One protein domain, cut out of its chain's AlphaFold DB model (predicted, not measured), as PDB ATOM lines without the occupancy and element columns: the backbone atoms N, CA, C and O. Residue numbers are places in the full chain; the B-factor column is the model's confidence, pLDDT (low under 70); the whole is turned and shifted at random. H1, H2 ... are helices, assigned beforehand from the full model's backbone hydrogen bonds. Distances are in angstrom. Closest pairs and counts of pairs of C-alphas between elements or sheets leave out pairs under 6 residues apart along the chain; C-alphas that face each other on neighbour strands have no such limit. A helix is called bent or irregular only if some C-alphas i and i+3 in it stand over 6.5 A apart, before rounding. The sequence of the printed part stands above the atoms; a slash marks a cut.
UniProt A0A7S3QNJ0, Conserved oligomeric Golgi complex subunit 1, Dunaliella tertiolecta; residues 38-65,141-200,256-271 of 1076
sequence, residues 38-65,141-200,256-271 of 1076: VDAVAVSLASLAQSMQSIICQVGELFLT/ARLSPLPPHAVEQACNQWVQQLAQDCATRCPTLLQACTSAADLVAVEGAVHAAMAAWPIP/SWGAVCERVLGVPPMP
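What this domain is: This is residues 38 to 65, 141 to 200 and 256 to 271 of the 1076 residues of the protein "Conserved oligomeric Golgi complex subunit 1" of Dunaliella tertiolecta (UniProt A0A7S3QNJ0). Two long helices, H1 and H2, run side by side in opposite ways; H3 folds back along the first part of H1, away from H2, and the short H4 is set steeply against the last part of H1 and the first part of H2. H1 is the middle piece of this loose, elongated assembly, touching the three other helices. The 104 printed residues hold four named helices, in the order H1, H2, H3, H4, and no named strand; the class is all helix. The whole is loose, with a radius of gyration of the C-alphas of 15.9 A, and spans 55 by 29 by 21 A.

How they stand to each other: H2, residues 148 to 174, is the longest helix by residues, with 27, and has a kink of 40 degrees near residue 168; it is only just irregular, with C-alphas 168 and 171 6.6 A apart. H1, residues 38 to 63, is the hub. H1 and H2 touch, their closest C-alphas being those of Val 41 and Leu 173 at 6.4 A; they run opposite ways at a shallow tilt of 8 degrees. H3, residues 180 to 195, touches H1, with the C-alphas of Ala 46 and Val 190 closest at 4.4 A; the two run the same way at a shallow tilt of 26 degrees. H2 and H3 are close but not clearly touching, with the C-alphas of Leu 174 and Leu 183 closest at 7.5 A. H4, residues 257 to 265, touches H2 at residues 148 to 156 alone, at a steep tilt of 64 degrees; the closest C-alphas are those of Glu 152 and Leu 265, 4.6 A apart. H4 touches H1 at residues 56 to 60 alone, at a steep tilt of 58 degrees; the closest C-alphas are those of Gly 60 and Val 264, 5.4 A apart. H3 and H4 are apart. In H1, H3 and H4 every O i to N i+4 pair is within hydrogen-bond range; in H2, 21 of 23 are.

Where its parts are: H2 measures 36.4 A from its first C-alpha, at (-21.110, 59.436, 13.339), to its last. H1 measures 37.7 A and begins at C-alpha 38, (2.400, 33.341, -6.432). H3 measures 22.3 A. H4 ends at C-alpha 265, (-14.281, 57.537, 8.234).

The domain as a whole: The C-alphas of Ala 141 and Ser 179 are the two farthest apart, at 56.6 A. Residues 66 to 140 are not printed, and C-alphas 65 and 141 are 15.5 A apart across that cut. Residues 201 to 255 are not printed either, with 12.9 A between C-alphas 200 and 256. The link from H2 to H3 is tight. The mean pLDDT of the printed part is 81.7; it is under 70 at residue 65 and residues 141 to 146, 198 to 200 and 266 to 270.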
ATOM      1  N   VAL A  38       2.445  31.877  -6.259       86.62
ATOM      2  CA  VAL A  38       2.400  33.341  -6.432       86.62
ATOM      3  C   VAL A  38       1.002  33.801  -6.861       86.62
ATOM      4  O   VAL A  38       0.457  34.732  -6.263       86.62
ATOM      5  N   ASP A  39       0.376  33.106  -7.816       87.19
ATOM      6  CA  ASP A  39      -0.989  33.407  -8.267       87.19
ATOM      7  C   ASP A  39      -2.028  33.206  -7.148       87.19
ATOM      8  O   ASP A  39      -2.914  34.045  -6.955       87.19
ATOM      9  N   ALA A  40      -1.900  32.147  -6.338       88.62
ATOM     10  CA  ALA A  40      -2.777  31.920  -5.187       88.62
ATOM     11  C   ALA A  40      -2.655  33.027  -4.119       88.62
ATOM     12  O   ALA A  40      -3.666  33.454  -3.546       88.62
ATOM     13  N   VAL A  41      -1.442  33.538  -3.875       90.00
ATOM     14  CA  VAL A  41      -1.204  34.684  -2.978       90.00
ATOM     15  C   VAL A  41      -1.791  35.974  -3.561       90.00
ATOM     16  O   VAL A  41      -2.452  36.715  -2.830       90.00
ATOM     17  N   ALA A  42      -1.634  36.213  -4.869       88.88
ATOM     18  CA  ALA A  42      -2.236  37.353  -5.563       88.88
ATOM     19  C   ALA A  42      -3.766  37.370  -5.418       88.88
ATOM     20  O   ALA A  42      -4.330  38.380  -4.993       88.88
ATOM     21  N   VAL A  43      -4.433  36.242  -5.693       90.25
ATOM     22  CA  VAL A  43      -5.892  36.097  -5.550       90.25
ATOM     23  C   VAL A  43      -6.335  36.287  -4.097       90.25
ATOM     24  O   VAL A  43      -7.311  36.993  -3.840       90.25
ATOM     25  N   SER A  44      -5.602  35.717  -3.135       90.69
ATOM     26  CA  SER A  44      -5.934  35.818  -1.708       90.69
ATOM     27  C   SER A  44      -5.852  37.259  -1.189       90.69
ATOM     28  O   SER A  44      -6.772  37.729  -0.519       90.69
ATOM     29  N   LEU A  45      -4.784  37.991  -1.531       90.31
ATOM     30  CA  LEU A  45      -4.610  39.390  -1.120       90.31
ATOM     31  C   LEU A  45      -5.557  40.343  -1.871       90.31
ATOM     32  O   LEU A  45      -6.055  41.299  -1.275       90.31
ATOM     33  N   ALA A  46      -5.861  40.067  -3.142       89.12
ATOM     34  CA  ALA A  46      -6.861  40.802  -3.917       89.12
ATOM     35  C   ALA A  46      -8.273  40.653  -3.320       89.12
ATOM     36  O   ALA A  46      -8.958  41.651  -3.090       89.12
ATOM     37  N   SER A  47      -8.680  39.419  -3.004       89.06
ATOM     38  CA  SER A  47      -9.964  39.118  -2.359       89.06
ATOM     39  C   SER A  47     -10.069  39.754  -0.969       89.06
ATOM     40  O   SER A  47     -11.106  40.328  -0.625       89.06
ATOM     41  N   LEU A  48      -8.978  39.737  -0.194       89.19
ATOM     42  CA  LEU A  48      -8.894  40.420   1.094       89.19
ATOM     43  C   LEU A  48      -9.117  41.935   0.942       89.19
ATOM     44  O   LEU A  48      -9.967  42.493   1.632       89.19
ATOM     45  N   ALA A  49      -8.421  42.595   0.010       87.44
ATOM     46  CA  ALA A  49      -8.552  44.037  -0.212       87.44
ATOM     47  C   ALA A  49      -9.970  44.451  -0.664       87.44
ATOM     48  O   ALA A  49     -10.503  45.452  -0.184       87.44
ATOM     49  N   GLN A  50     -10.617  43.653  -1.520       88.19
ATOM     50  CA  GLN A  50     -12.016  43.871  -1.917       88.19
ATOM     51  C   GLN A  50     -12.994  43.650  -0.754       88.19
ATOM     52  O   GLN A  50     -13.931  44.429  -0.574       88.19
ATOM     53  N   SER A  51     -12.748  42.634   0.079       87.62
ATOM     54  CA  SER A  51     -13.547  42.372   1.284       87.62
ATOM     55  C   SER A  51     -13.474  43.543   2.269       87.62
ATOM     56  O   SER A  51     -14.497  43.936   2.824       87.62
ATOM     57  N   MET A  52     -12.300  44.167   2.432       86.06
ATOM     58  CA  MET A  52     -12.138  45.381   3.244       86.06
ATOM     59  C   MET A  52     -13.001  46.541   2.734       86.06
ATOM     60  O   MET A  52     -13.714  47.163   3.519       86.06
ATOM     61  N   GLN A  53     -12.969  46.813   1.424       86.88
ATOM     62  CA  GLN A  53     -13.785  47.869   0.811       86.88
ATOM     63  C   GLN A  53     -15.288  47.591   0.972       86.88
ATOM     64  O   GLN A  53     -16.055  48.503   1.279       86.88
ATOM     65  N   SER A  54     -15.708  46.331   0.816       86.38
ATOM     66  CA  SER A  54     -17.104  45.916   0.992       86.38
ATOM     67  C   SER A  54     -17.590  46.080   2.437       86.38
ATOM     68  O   SER A  54     -18.653  46.661   2.642       86.38
ATOM     69  N   ILE A  55     -16.799  45.664   3.434       86.44
ATOM     70  CA  ILE A  55     -17.148  45.805   4.861       86.44
ATOM     71  C   ILE A  55     -17.300  47.285   5.246       86.44
ATOM     72  O   ILE A  55     -18.284  47.647   5.886       86.44
ATOM     73  N   ILE A  56     -16.376  48.153   4.819       85.06
ATOM     74  CA  ILE A  56     -16.455  49.600   5.098       85.06
ATOM     75  C   ILE A  56     -17.717  50.212   4.463       85.06
ATOM     76  O   ILE A  56     -18.398  51.009   5.108       85.06
ATOM     77  N   CYS A  57     -18.074  49.802   3.239       84.00
ATOM     78  CA  CYS A  57     -19.302  50.245   2.571       84.00
ATOM     79  C   CYS A  57     -20.564  49.790   3.325       84.00
ATOM     80  O   CYS A  57     -21.417  50.614   3.642       84.00
ATOM     81  N   GLN A  58     -20.641  48.506   3.699       83.94
ATOM     82  CA  GLN A  58     -21.771  47.937   4.446       83.94
ATOM     83  C   GLN A  58     -21.960  48.596   5.817       83.94
ATOM     84  O   GLN A  58     -23.088  48.882   6.210       83.94
ATOM     85  N   VAL A  59     -20.876  48.885   6.547       82.88
ATOM     86  CA  VAL A  59     -20.960  49.622   7.822       82.88
ATOM     87  C   VAL A  59     -21.495  51.042   7.597       82.88
ATOM     88  O   VAL A  59     -22.305  51.519   8.391       82.88
ATOM     89  N   GLY A  60     -21.125  51.689   6.488       77.69
ATOM     90  CA  GLY A  60     -21.709  52.966   6.079       77.69
ATOM     91  C   GLY A  60     -23.209  52.895   5.796       77.69
ATOM     92  O   GLY A  60     -23.959  53.700   6.340       77.69
ATOM     93  N   GLU A  61     -23.650  51.928   4.992       79.75
ATOM     94  CA  GLU A  61     -25.068  51.725   4.642       79.75
ATOM     95  C   GLU A  61     -25.934  51.358   5.867       79.75
ATOM     96  O   GLU A  61     -27.075  51.808   5.991       79.75
ATOM     97  N   LEU A  62     -25.397  50.562   6.799       77.06
ATOM     98  CA  LEU A  62     -26.126  50.082   7.979       77.06
ATOM     99  C   LEU A  62     -26.268  51.133   9.085       77.06
ATOM    100  O   LEU A  62     -27.329  51.212   9.709       77.06
ATOM    101  N   PHE A  63     -25.214  51.909   9.362       72.38
ATOM    102  CA  PHE A  63     -25.146  52.760  10.559       72.38
ATOM    103  C   PHE A  63     -25.256  54.260  10.290       72.38
ATOM    104  O   PHE A  63     -25.529  55.007  11.230       72.38
ATOM    105  N   LEU A  64     -25.081  54.710   9.045       73.44
ATOM    106  CA  LEU A  64     -25.163  56.124   8.684       73.44
ATOM    107  C   LEU A  64     -26.387  56.391   7.806       73.44
ATOM    108  O   LEU A  64     -26.868  55.538   7.066       73.44
ATOM    109  N   THR A  65     -26.927  57.596   7.935       62.88
ATOM    110  CA  THR A  65     -28.145  58.016   7.243       62.88
ATOM    111  C   THR A  65     -27.836  58.328   5.783       62.88
ATOM    112  O   THR A  65     -26.992  59.188   5.510       62.88
ATOM    113  N   ALA A 141     -35.461  53.498  20.080       62.81
ATOM    114  CA  ALA A 141     -34.524  54.259  20.913       62.81
ATOM    115  C   ALA A 141     -33.199  53.517  21.192       62.81
ATOM    116  O   ALA A 141     -32.182  54.160  21.432       62.81
ATOM    117  N   ARG A 142     -33.182  52.177  21.139       57.50
ATOM    118  CA  ARG A 142     -31.955  51.355  21.184       57.50
ATOM    119  C   ARG A 142     -31.302  51.160  19.810       57.50
ATOM    120  O   ARG A 142     -30.134  50.790  19.758       57.50
ATOM    121  N   LEU A 143     -32.045  51.404  18.733       55.84
ATOM    122  CA  LEU A 143     -31.618  51.385  17.331       55.84
ATOM    123  C   LEU A 143     -31.346  52.799  16.785       55.84
ATOM    124  O   LEU A 143     -31.154  52.960  15.581       55.84
ATOM    125  N   SER A 144     -31.324  53.825  17.647       62.16
ATOM    126  CA  SER A 144     -30.990  55.193  17.250       62.16
ATOM    127  C   SER A 144     -29.630  55.207  16.544       62.16
ATOM    128  O   SER A 144     -28.711  54.552  17.054       62.16
ATOM    129  N   PRO A 145     -29.465  55.943  15.427       61.00
ATOM    130  CA  PRO A 145     -28.206  55.965  14.690       61.00
ATOM    131  C   PRO A 145     -27.055  56.307  15.637       61.00
ATOM    132  O   PRO A 145     -27.137  57.278  16.397       61.00
ATOM    133  N   LEU A 146     -25.995  55.490  15.620       67.06
ATOM    134  CA  LEU A 146     -24.800  55.798  16.400       67.06
ATOM    135  C   LEU A 146     -24.296  57.185  15.979       67.06
ATOM    136  O   LEU A 146     -24.310  57.495  14.785       67.06
ATOM    137  N   PRO A 147     -23.828  58.025  16.923       76.19
ATOM    138  CA  PRO A 147     -23.255  59.309  16.554       76.19
ATOM    139  C   PRO A 147     -22.103  59.054  15.568       76.19
ATOM    140  O   PRO A 147     -21.288  58.167  15.835       76.19
ATOM    141  N   PRO A 148     -22.009  59.789  14.444       74.50
ATOM    142  CA  PRO A 148     -21.110  59.436  13.339       74.50
ATOM    143  C   PRO A 148     -19.646  59.300  13.782       74.50
ATOM    144  O   PRO A 148     -18.968  58.367  13.367       74.50
ATOM    145  N   HIS A 149     -19.205  60.123  14.738       79.31
ATOM    146  CA  HIS A 149     -17.887  60.028  15.378       79.31
ATOM    147  C   HIS A 149     -17.612  58.666  16.058       79.31
ATOM    148  O   HIS A 149     -16.471  58.212  16.103       79.31
ATOM    149  N   ALA A 150     -18.619  57.989  16.620       81.88
ATOM    150  CA  ALA A 150     -18.438  56.663  17.218       81.88
ATOM    151  C   ALA A 150     -18.273  55.568  16.152       81.88
ATOM    152  O   ALA A 150     -17.482  54.646  16.350       81.88
ATOM    153  N   VAL A 151     -18.972  55.692  15.016       80.69
ATOM    154  CA  VAL A 151     -18.791  54.809  13.849       80.69
ATOM    155  C   VAL A 151     -17.405  55.032  13.242       80.69
ATOM    156  O   VAL A 151     -16.656  54.076  13.071       80.69
ATOM    157  N   GLU A 152     -17.016  56.291  13.031       84.31
ATOM    158  CA  GLU A 152     -15.680  56.695  12.584       84.31
ATOM    159  C   GLU A 152     -14.579  56.130  13.494       84.31
ATOM    160  O   GLU A 152     -13.629  55.508  13.015       84.31
ATOM    161  N   GLN A 153     -14.702  56.298  14.816       84.81
ATOM    162  CA  GLN A 153     -13.715  55.806  15.777       84.81
ATOM    163  C   GLN A 153     -13.626  54.271  15.772       84.81
ATOM    164  O   GLN A 153     -12.518  53.732  15.801       84.81
ATOM    165  N   ALA A 154     -14.758  53.565  15.700       84.75
ATOM    166  CA  ALA A 154     -14.791  52.104  15.637       84.75
ATOM    167  C   ALA A 154     -14.193  51.568  14.324       84.75
ATOM    168  O   ALA A 154     -13.370  50.654  14.354       84.75
ATOM    169  N   CYS A 155     -14.535  52.172  13.182       83.44
ATOM    170  CA  CYS A 155     -13.963  51.823  11.882       83.44
ATOM    171  C   CYS A 155     -12.453  52.092  11.833       83.44
ATOM    172  O   CYS A 155     -11.697  51.232  11.388       83.44
ATOM    173  N   ASN A 156     -11.986  53.236  12.343       84.94
ATOM    174  CA  ASN A 156     -10.556  53.544  12.415       84.94
ATOM    175  C   ASN A 156      -9.796  52.573  13.340       84.94
ATOM    176  O   ASN A 156      -8.704  52.130  12.983       84.94
ATOM    177  N   GLN A 157     -10.370  52.172  14.482       88.44
ATOM    178  CA  GLN A 157      -9.790  51.131  15.346       88.44
ATOM    179  C   GLN A 157      -9.745  49.761  14.659       88.44
ATOM    180  O   GLN A 157      -8.728  49.072  14.742       88.44
ATOM    181  N   TRP A 158     -10.803  49.378  13.940       91.06
ATOM    182  CA  TRP A 158     -10.836  48.134  13.168       91.06
ATOM    183  C   TRP A 158      -9.786  48.127  12.048       91.06
ATOM    184  O   TRP A 158      -9.044  47.156  11.921       91.06
ATOM    185  N   VAL A 159      -9.635  49.225  11.294       87.44
ATOM    186  CA  VAL A 159      -8.580  49.361  10.270       87.44
ATOM    187  C   VAL A 159      -7.178  49.290  10.892       87.44
ATOM    188  O   VAL A 159      -6.290  48.679  10.302       87.44
ATOM    189  N   GLN A 160      -6.963  49.854  12.085       88.19
ATOM    190  CA  GLN A 160      -5.681  49.752  12.800       88.19
ATOM    191  C   GLN A 160      -5.374  48.316  13.254       88.19
ATOM    192  O   GLN A 160      -4.263  47.834  13.032       88.19
ATOM    193  N   GLN A 161      -6.351  47.610  13.832       90.31
ATOM    194  CA  GLN A 161      -6.214  46.191  14.195       90.31
ATOM    195  C   GLN A 161      -5.929  45.331  12.959       90.31
ATOM    196  O   GLN A 161      -5.022  44.503  12.965       90.31
ATOM    197  N   LEU A 162      -6.641  45.590  11.864       88.44
ATOM    198  CA  LEU A 162      -6.463  44.895  10.598       88.44
ATOM    199  C   LEU A 162      -5.095  45.175   9.956       88.44
ATOM    200  O   LEU A 162      -4.485  44.265   9.403       88.44
ATOM    201  N   ALA A 163      -4.573  46.401  10.060       87.38
ATOM    202  CA  ALA A 163      -3.206  46.721   9.653       87.38
ATOM    203  C   ALA A 163      -2.168  45.949  10.488       87.38
ATOM    204  O   ALA A 163      -1.170  45.485   9.940       87.38
ATOM    205  N   GLN A 164      -2.419  45.750  11.786       88.62
ATOM    206  CA  GLN A 164      -1.560  44.958  12.671       88.62
ATOM    207  C   GLN A 164      -1.620  43.448  12.355       88.62
ATOM    208  O   GLN A 164      -0.580  42.785  12.306       88.62
ATOM    209  N   ASP A 165      -2.802  42.907  12.051       89.38
ATOM    210  CA  ASP A 165      -2.971  41.525  11.580       89.38
ATOM    211  C   ASP A 165      -2.310  41.302  10.208       89.38
ATOM    212  O   ASP A 165      -1.589  40.322  10.011       89.38
ATOM    213  N   CYS A 166      -2.470  42.237   9.268       88.06
ATOM    214  CA  CYS A 166      -1.773  42.209   7.980       88.06
ATOM    215  C   CYS A 166      -0.250  42.291   8.160       88.06
ATOM    216  O   CYS A 166       0.477  41.519   7.537       88.06
ATOM    217  N   ALA A 167       0.250  43.150   9.052       86.00
ATOM    218  CA  ALA A 167       1.682  43.263   9.336       86.00
ATOM    219  C   ALA A 167       2.298  41.970   9.905       86.00
ATOM    220  O   ALA A 167       3.484  41.732   9.692       86.00
ATOM    221  N   THR A 168       1.517  41.123  10.588       89.44
ATOM    222  CA  THR A 168       1.999  39.831  11.114       89.44
ATOM    223  C   THR A 168       1.812  38.666  10.142       89.44
ATOM    224  O   THR A 168       2.666  37.783  10.101       89.44
ATOM    225  N   ARG A 169       0.733  38.645   9.343       90.06
ATOM    226  CA  ARG A 169       0.374  37.494   8.487       90.06
ATOM    227  C   ARG A 169       0.785  37.635   7.025       90.06
ATOM    228  O   ARG A 169       1.157  36.639   6.405       90.06
ATOM    229  N   CYS A 170       0.746  38.842   6.462       89.44
ATOM    230  CA  CYS A 170       1.132  39.057   5.066       89.44
ATOM    231  C   CYS A 170       2.604  38.711   4.779       89.44
ATOM    232  O   CYS A 170       2.836  38.154   3.710       89.44
ATOM    233  N   PRO A 171       3.594  38.934   5.675       90.19
ATOM    234  CA  PRO A 171       4.972  38.503   5.423       90.19
ATOM    235  C   PRO A 171       5.095  37.002   5.131       90.19
ATOM    236  O   PRO A 171       5.774  36.629   4.181       90.19
ATOM    237  N   THR A 172       4.380  36.141   5.866       90.25
ATOM    238  CA  THR A 172       4.381  34.683   5.639       90.25
ATOM    239  C   THR A 172       3.781  34.302   4.284       90.25
ATOM    240  O   THR A 172       4.279  33.391   3.636       90.25
ATOM    241  N   LEU A 173       2.750  35.014   3.817       89.19
ATOM    242  CA  LEU A 173       2.181  34.801   2.478       89.19
ATOM    243  C   LEU A 173       3.124  35.312   1.374       89.19
ATOM    244  O   LEU A 173       3.328  34.645   0.363       89.19
ATOM    245  N   LEU A 174       3.748  36.473   1.587       90.69
ATOM    246  CA  LEU A 174       4.675  37.101   0.643       90.69
ATOM    247  C   LEU A 174       6.049  36.406   0.567       90.69
ATOM    248  O   LEU A 174       6.833  36.722  -0.330       90.69
ATOM    249  N   GLN A 175       6.346  35.432   1.438       89.94
ATOM    250  CA  GLN A 175       7.526  34.564   1.301       89.94
ATOM    251  C   GLN A 175       7.510  33.745   0.001       89.94
ATOM    252  O   GLN A 175       8.582  33.470  -0.534       89.94
ATOM    253  N   ALA A 176       6.328  33.427  -0.544       89.31
ATOM    254  CA  ALA A 176       6.190  32.760  -1.842       89.31
ATOM    255  C   ALA A 176       6.711  33.611  -3.020       89.31
ATOM    256  O   ALA A 176       7.112  33.064  -4.043       89.31
ATOM    257  N   CYS A 177       6.756  34.942  -2.883       88.69
ATOM    258  CA  CYS A 177       7.419  35.813  -3.852       88.69
ATOM    259  C   CYS A 177       8.937  35.706  -3.657       88.69
ATOM    260  O   CYS A 177       9.483  36.283  -2.708       88.69
ATOM    261  N   THR A 178       9.621  34.971  -4.535       89.94
ATOM    262  CA  THR A 178      11.082  34.774  -4.492       89.94
ATOM    263  C   THR A 178      11.843  35.827  -5.295       89.94
ATOM    264  O   THR A 178      13.016  36.065  -5.016       89.94
ATOM    265  N   SER A 179      11.189  36.521  -6.234       90.00
ATOM    266  CA  SER A 179      11.776  37.609  -7.014       90.00
ATOM    267  C   SER A 179      11.036  38.945  -6.860       90.00
ATOM    268  O   SER A 179       9.867  39.033  -6.474       90.00
ATOM    269  N   ALA A 180      11.727  40.026  -7.231       88.62
ATOM    270  CA  ALA A 180      11.135  41.360  -7.326       88.62
ATOM    271  C   ALA A 180      10.018  41.452  -8.385       88.62
ATOM    272  O   ALA A 180       9.143  42.307  -8.265       88.62
ATOM    273  N   ALA A 181      10.036  40.591  -9.412       87.62
ATOM    274  CA  ALA A 181       8.987  40.550 -10.426       87.62
ATOM    275  C   ALA A 181       7.686  39.967  -9.855       87.62
ATOM    276  O   ALA A 181       6.627  40.554 -10.062       87.62
ATOM    277  N   ASP A 182       7.781  38.892  -9.065       88.75
ATOM    278  CA  ASP A 182       6.627  38.246  -8.419       88.75
ATOM    279  C   ASP A 182       5.940  39.207  -7.448       88.75
ATOM    280  O   ASP A 182       4.722  39.370  -7.481       88.75
ATOM    281  N   LEU A 183       6.728  39.914  -6.627       89.62
ATOM    282  CA  LEU A 183       6.188  40.879  -5.670       89.62
ATOM    283  C   LEU A 183       5.457  42.037  -6.375       89.62
ATOM    284  O   LEU A 183       4.395  42.452  -5.916       89.62
ATOM    285  N   VAL A 184       5.985  42.525  -7.507       88.94
ATOM    286  CA  VAL A 184       5.335  43.568  -8.326       88.94
ATOM    287  C   VAL A 184       4.103  43.032  -9.070       88.94
ATOM    288  O   VAL A 184       3.140  43.777  -9.254       88.94
ATOM    289  N   ALA A 185       4.080  41.757  -9.465       87.25
ATOM    290  CA  ALA A 185       2.906  41.124 -10.071       87.25
ATOM    291  C   ALA A 185       1.756  40.976  -9.059       87.25
ATOM    292  O   ALA A 185       0.634  41.403  -9.338       87.25
ATOM    293  N   VAL A 186       2.052  40.471  -7.855       89.50
ATOM    294  CA  VAL A 186       1.103  40.384  -6.729       89.50
ATOM    295  C   VAL A 186       0.596  41.777  -6.339       89.50
ATOM    296  O   VAL A 186      -0.609  41.981  -6.199       89.50
ATOM    297  N   GLU A 187       1.490  42.765  -6.228       89.81
ATOM    298  CA  GLU A 187       1.126  44.163  -5.965       89.81
ATOM    299  C   GLU A 187       0.200  44.734  -7.056       89.81
ATOM    300  O   GLU A 187      -0.784  45.412  -6.757       89.81
ATOM    301  N   GLY A 188       0.471  44.418  -8.327       86.56
ATOM    302  CA  GLY A 188      -0.360  44.812  -9.465       86.56
ATOM    303  C   GLY A 188      -1.760  44.204  -9.424       86.56
ATOM    304  O   GLY A 188      -2.736  44.918  -9.656       86.56
ATOM    305  N   ALA A 189      -1.873  42.921  -9.073       86.94
ATOM    306  CA  ALA A 189      -3.154  42.239  -8.909       86.94
ATOM    307  C   ALA A 189      -3.991  42.853  -7.774       86.94
ATOM    308  O   ALA A 189      -5.180  43.119  -7.961       86.94
ATOM    309  N   VAL A 190      -3.368  43.161  -6.629       87.94
ATOM    310  CA  VAL A 190      -4.034  43.829  -5.498       87.94
ATOM    311  C   VAL A 190      -4.504  45.236  -5.881       87.94
ATOM    312  O   VAL A 190      -5.660  45.584  -5.636       87.94
ATOM    313  N   HIS A 191      -3.661  46.038  -6.539       86.44
ATOM    314  CA  HIS A 191      -4.060  47.368  -7.006       86.44
ATOM    315  C   HIS A 191      -5.184  47.324  -8.049       86.44
ATOM    316  O   HIS A 191      -6.106  48.136  -7.970       86.44
ATOM    317  N   ALA A 192      -5.149  46.375  -8.989       85.25
ATOM    318  CA  ALA A 192      -6.225  46.178  -9.959       85.25
ATOM    319  C   ALA A 192      -7.542  45.785  -9.269       85.25
ATOM    320  O   ALA A 192      -8.590  46.348  -9.581       85.25
ATOM    321  N   ALA A 193      -7.486  44.887  -8.281       84.81
ATOM    322  CA  ALA A 193      -8.649  44.456  -7.510       84.81
ATOM    323  C   ALA A 193      -9.283  45.595  -6.695       84.81
ATOM    324  O   ALA A 193     -10.508  45.709  -6.678       84.81
ATOM    325  N   MET A 194      -8.463  46.461  -6.085       83.31
ATOM    326  CA  MET A 194      -8.919  47.662  -5.369       83.31
ATOM    327  C   MET A 194      -9.493  48.746  -6.296       83.31
ATOM    328  O   MET A 194     -10.352  49.520  -5.873       83.31
ATOM    329  N   ALA A 195      -8.996  48.832  -7.536       82.38
ATOM    330  CA  ALA A 195      -9.439  49.800  -8.541       82.38
ATOM    331  C   ALA A 195     -10.697  49.355  -9.309       82.38
ATOM    332  O   ALA A 195     -11.393  50.199  -9.865       82.38
ATOM    333  N   ALA A 196     -11.007  48.055  -9.324       81.25
ATOM    334  CA  ALA A 196     -12.200  47.481  -9.954       81.25
ATOM    335  C   ALA A 196     -13.501  47.674  -9.139       81.25
ATOM    336  O   ALA A 196     -14.534  47.098  -9.475       81.25
ATOM    337  N   TRP A 197     -13.459  48.461  -8.061       70.44
ATOM    338  CA  TRP A 197     -14.612  48.819  -7.235       70.44
ATOM    339  C   TRP A 197     -15.392  49.990  -7.882       70.44
ATOM    340  O   TRP A 197     -14.753  50.944  -8.335       70.44
ATOM    341  N   PRO A 198     -16.741  49.990  -7.919       64.00
ATOM    342  CA  PRO A 198     -17.660  49.107  -7.199       64.00
ATOM    343  C   PRO A 198     -17.988  47.804  -7.939       64.00
ATOM    344  O   PRO A 198     -18.109  47.766  -9.163       64.00
ATOM    345  N   ILE A 199     -18.230  46.745  -7.165       53.34
ATOM    346  CA  ILE A 199     -18.842  45.515  -7.679       53.34
ATOM    347  C   ILE A 199     -20.296  45.853  -8.051       53.34
ATOM    348  O   ILE A 199     -21.028  46.336  -7.183       53.34
ATOM    349  N   PRO A 200     -20.758  45.621  -9.295       45.91
ATOM    350  CA  PRO A 200     -22.168  45.784  -9.612       45.91
ATOM    351  C   PRO A 200     -22.979  44.781  -8.788       45.91
ATOM    352  O   PRO A 200     -22.749  43.574  -8.877       45.91
ATOM    353  N   SER A 256     -18.626  57.164  -5.407       77.44
ATOM    354  CA  SER A 256     -17.174  56.967  -5.482       77.44
ATOM    355  C   SER A 256     -16.609  56.489  -4.138       77.44
ATOM    356  O   SER A 256     -17.079  56.911  -3.082       77.44
ATOM    357  N   TRP A 257     -15.537  55.688  -4.162       79.62
ATOM    358  CA  TRP A 257     -14.859  55.211  -2.945       79.62
ATOM    359  C   TRP A 257     -14.454  56.355  -1.994       79.62
ATOM    360  O   TRP A 257     -14.482  56.197  -0.775       79.62
ATOM    361  N   GLY A 258     -14.131  57.534  -2.542       78.50
ATOM    362  CA  GLY A 258     -13.855  58.735  -1.753       78.50
ATOM    363  C   GLY A 258     -15.065  59.242  -0.969       78.50
ATOM    364  O   GLY A 258     -14.913  59.555   0.205       78.50
ATOM    365  N   ALA A 259     -16.259  59.239  -1.571       76.25
ATOM    366  CA  ALA A 259     -17.499  59.636  -0.899       76.25
ATOM    367  C   ALA A 259     -17.906  58.644   0.208       76.25
ATOM    368  O   ALA A 259     -18.406  59.058   1.252       76.25
ATOM    369  N   VAL A 260     -17.638  57.346   0.015       77.81
ATOM    370  CA  VAL A 260     -17.832  56.325   1.061       77.81
ATOM    371  C   VAL A 260     -16.842  56.530   2.214       77.81
ATOM    372  O   VAL A 260     -17.251  56.525   3.372       77.81
ATOM    373  N   CYS A 261     -15.559  56.781   1.925       78.06
ATOM    374  CA  CYS A 261     -14.566  57.090   2.963       78.06
ATOM    375  C   CYS A 261     -14.926  58.350   3.758       78.06
ATOM    376  O   CYS A 261     -14.915  58.314   4.983       78.06
ATOM    377  N   GLU A 262     -15.275  59.442   3.079       81.75
ATOM    378  CA  GLU A 262     -15.609  60.718   3.720       81.75
ATOM    379  C   GLU A 262     -16.837  60.587   4.633       81.75
ATOM    380  O   GLU A 262     -16.843  61.119   5.742       81.75
ATOM    381  N   ARG A 263     -17.834  59.789   4.223       78.88
ATOM    382  CA  ARG A 263     -19.019  59.473   5.034       78.88
ATOM    383  C   ARG A 263     -18.699  58.605   6.254       78.88
ATOM    384  O   ARG A 263     -19.174  58.908   7.341       78.88
ATOM    385  N   VAL A 264     -17.956  57.510   6.073       77.31
ATOM    386  CA  VAL A 264     -17.783  56.457   7.100       77.31
ATOM    387  C   VAL A 264     -16.618  56.727   8.051       77.31
ATOM    388  O   VAL A 264     -16.656  56.322   9.211       77.31
ATOM    389  N   LEU A 265     -15.569  57.383   7.556       76.62
ATOM    390  CA  LEU A 265     -14.281  57.537   8.234       76.62
ATOM    391  C   LEU A 265     -13.945  59.001   8.549       76.62
ATOM    392  O   LEU A 265     -12.850  59.242   9.044       76.62
ATOM    393  N   GLY A 266     -14.823  59.962   8.227       69.62
ATOM    394  CA  GLY A 266     -14.649  61.397   8.518       69.62
ATOM    395  C   GLY A 266     -13.490  62.085   7.778       69.62
ATOM    396  O   GLY A 266     -13.237  63.274   7.974       69.62
ATOM    397  N   VAL A 267     -12.769  61.351   6.927       68.00
ATOM    398  CA  VAL A 267     -11.492  61.750   6.325       68.00
ATOM    399  C   VAL A 267     -11.563  61.562   4.798       68.00
ATOM    400  O   VAL A 267     -12.128  60.565   4.338       68.00
ATOM    401  N   PRO A 268     -10.976  62.473   3.986       65.44
ATOM    402  CA  PRO A 268     -10.824  62.289   2.535       65.44
ATOM    403  C   PRO A 268     -10.184  60.930   2.177       65.44
ATOM    404  O   PRO A 268      -9.466  60.368   3.003       65.44
ATOM    405  N   PRO A 269     -10.406  60.399   0.952       66.81
ATOM    406  CA  PRO A 269     -10.219  58.991   0.580       66.81
ATOM    407  C   PRO A 269      -9.044  58.296   1.270       66.81
ATOM    408  O   PRO A 269      -7.880  58.529   0.928       66.81
ATOM    409  N   MET A 270      -9.358  57.405   2.218       66.94
ATOM    410  CA  MET A 270      -8.340  56.663   2.950       66.94
ATOM    411  C   MET A 270      -7.558  55.780   1.964       66.94
ATOM    412  O   MET A 270      -8.150  54.914   1.304       66.94
ATOM    413  N   PRO A 271      -6.225  55.939   1.856       72.69
ATOM    414  CA  PRO A 271      -5.405  55.076   1.025       72.69
ATOM    415  C   PRO A 271      -5.201  53.739   1.752       72.69
ATOM    416  O   PRO A 271      -4.146  53.509   2.339       72.69
TER     417      PRO A 271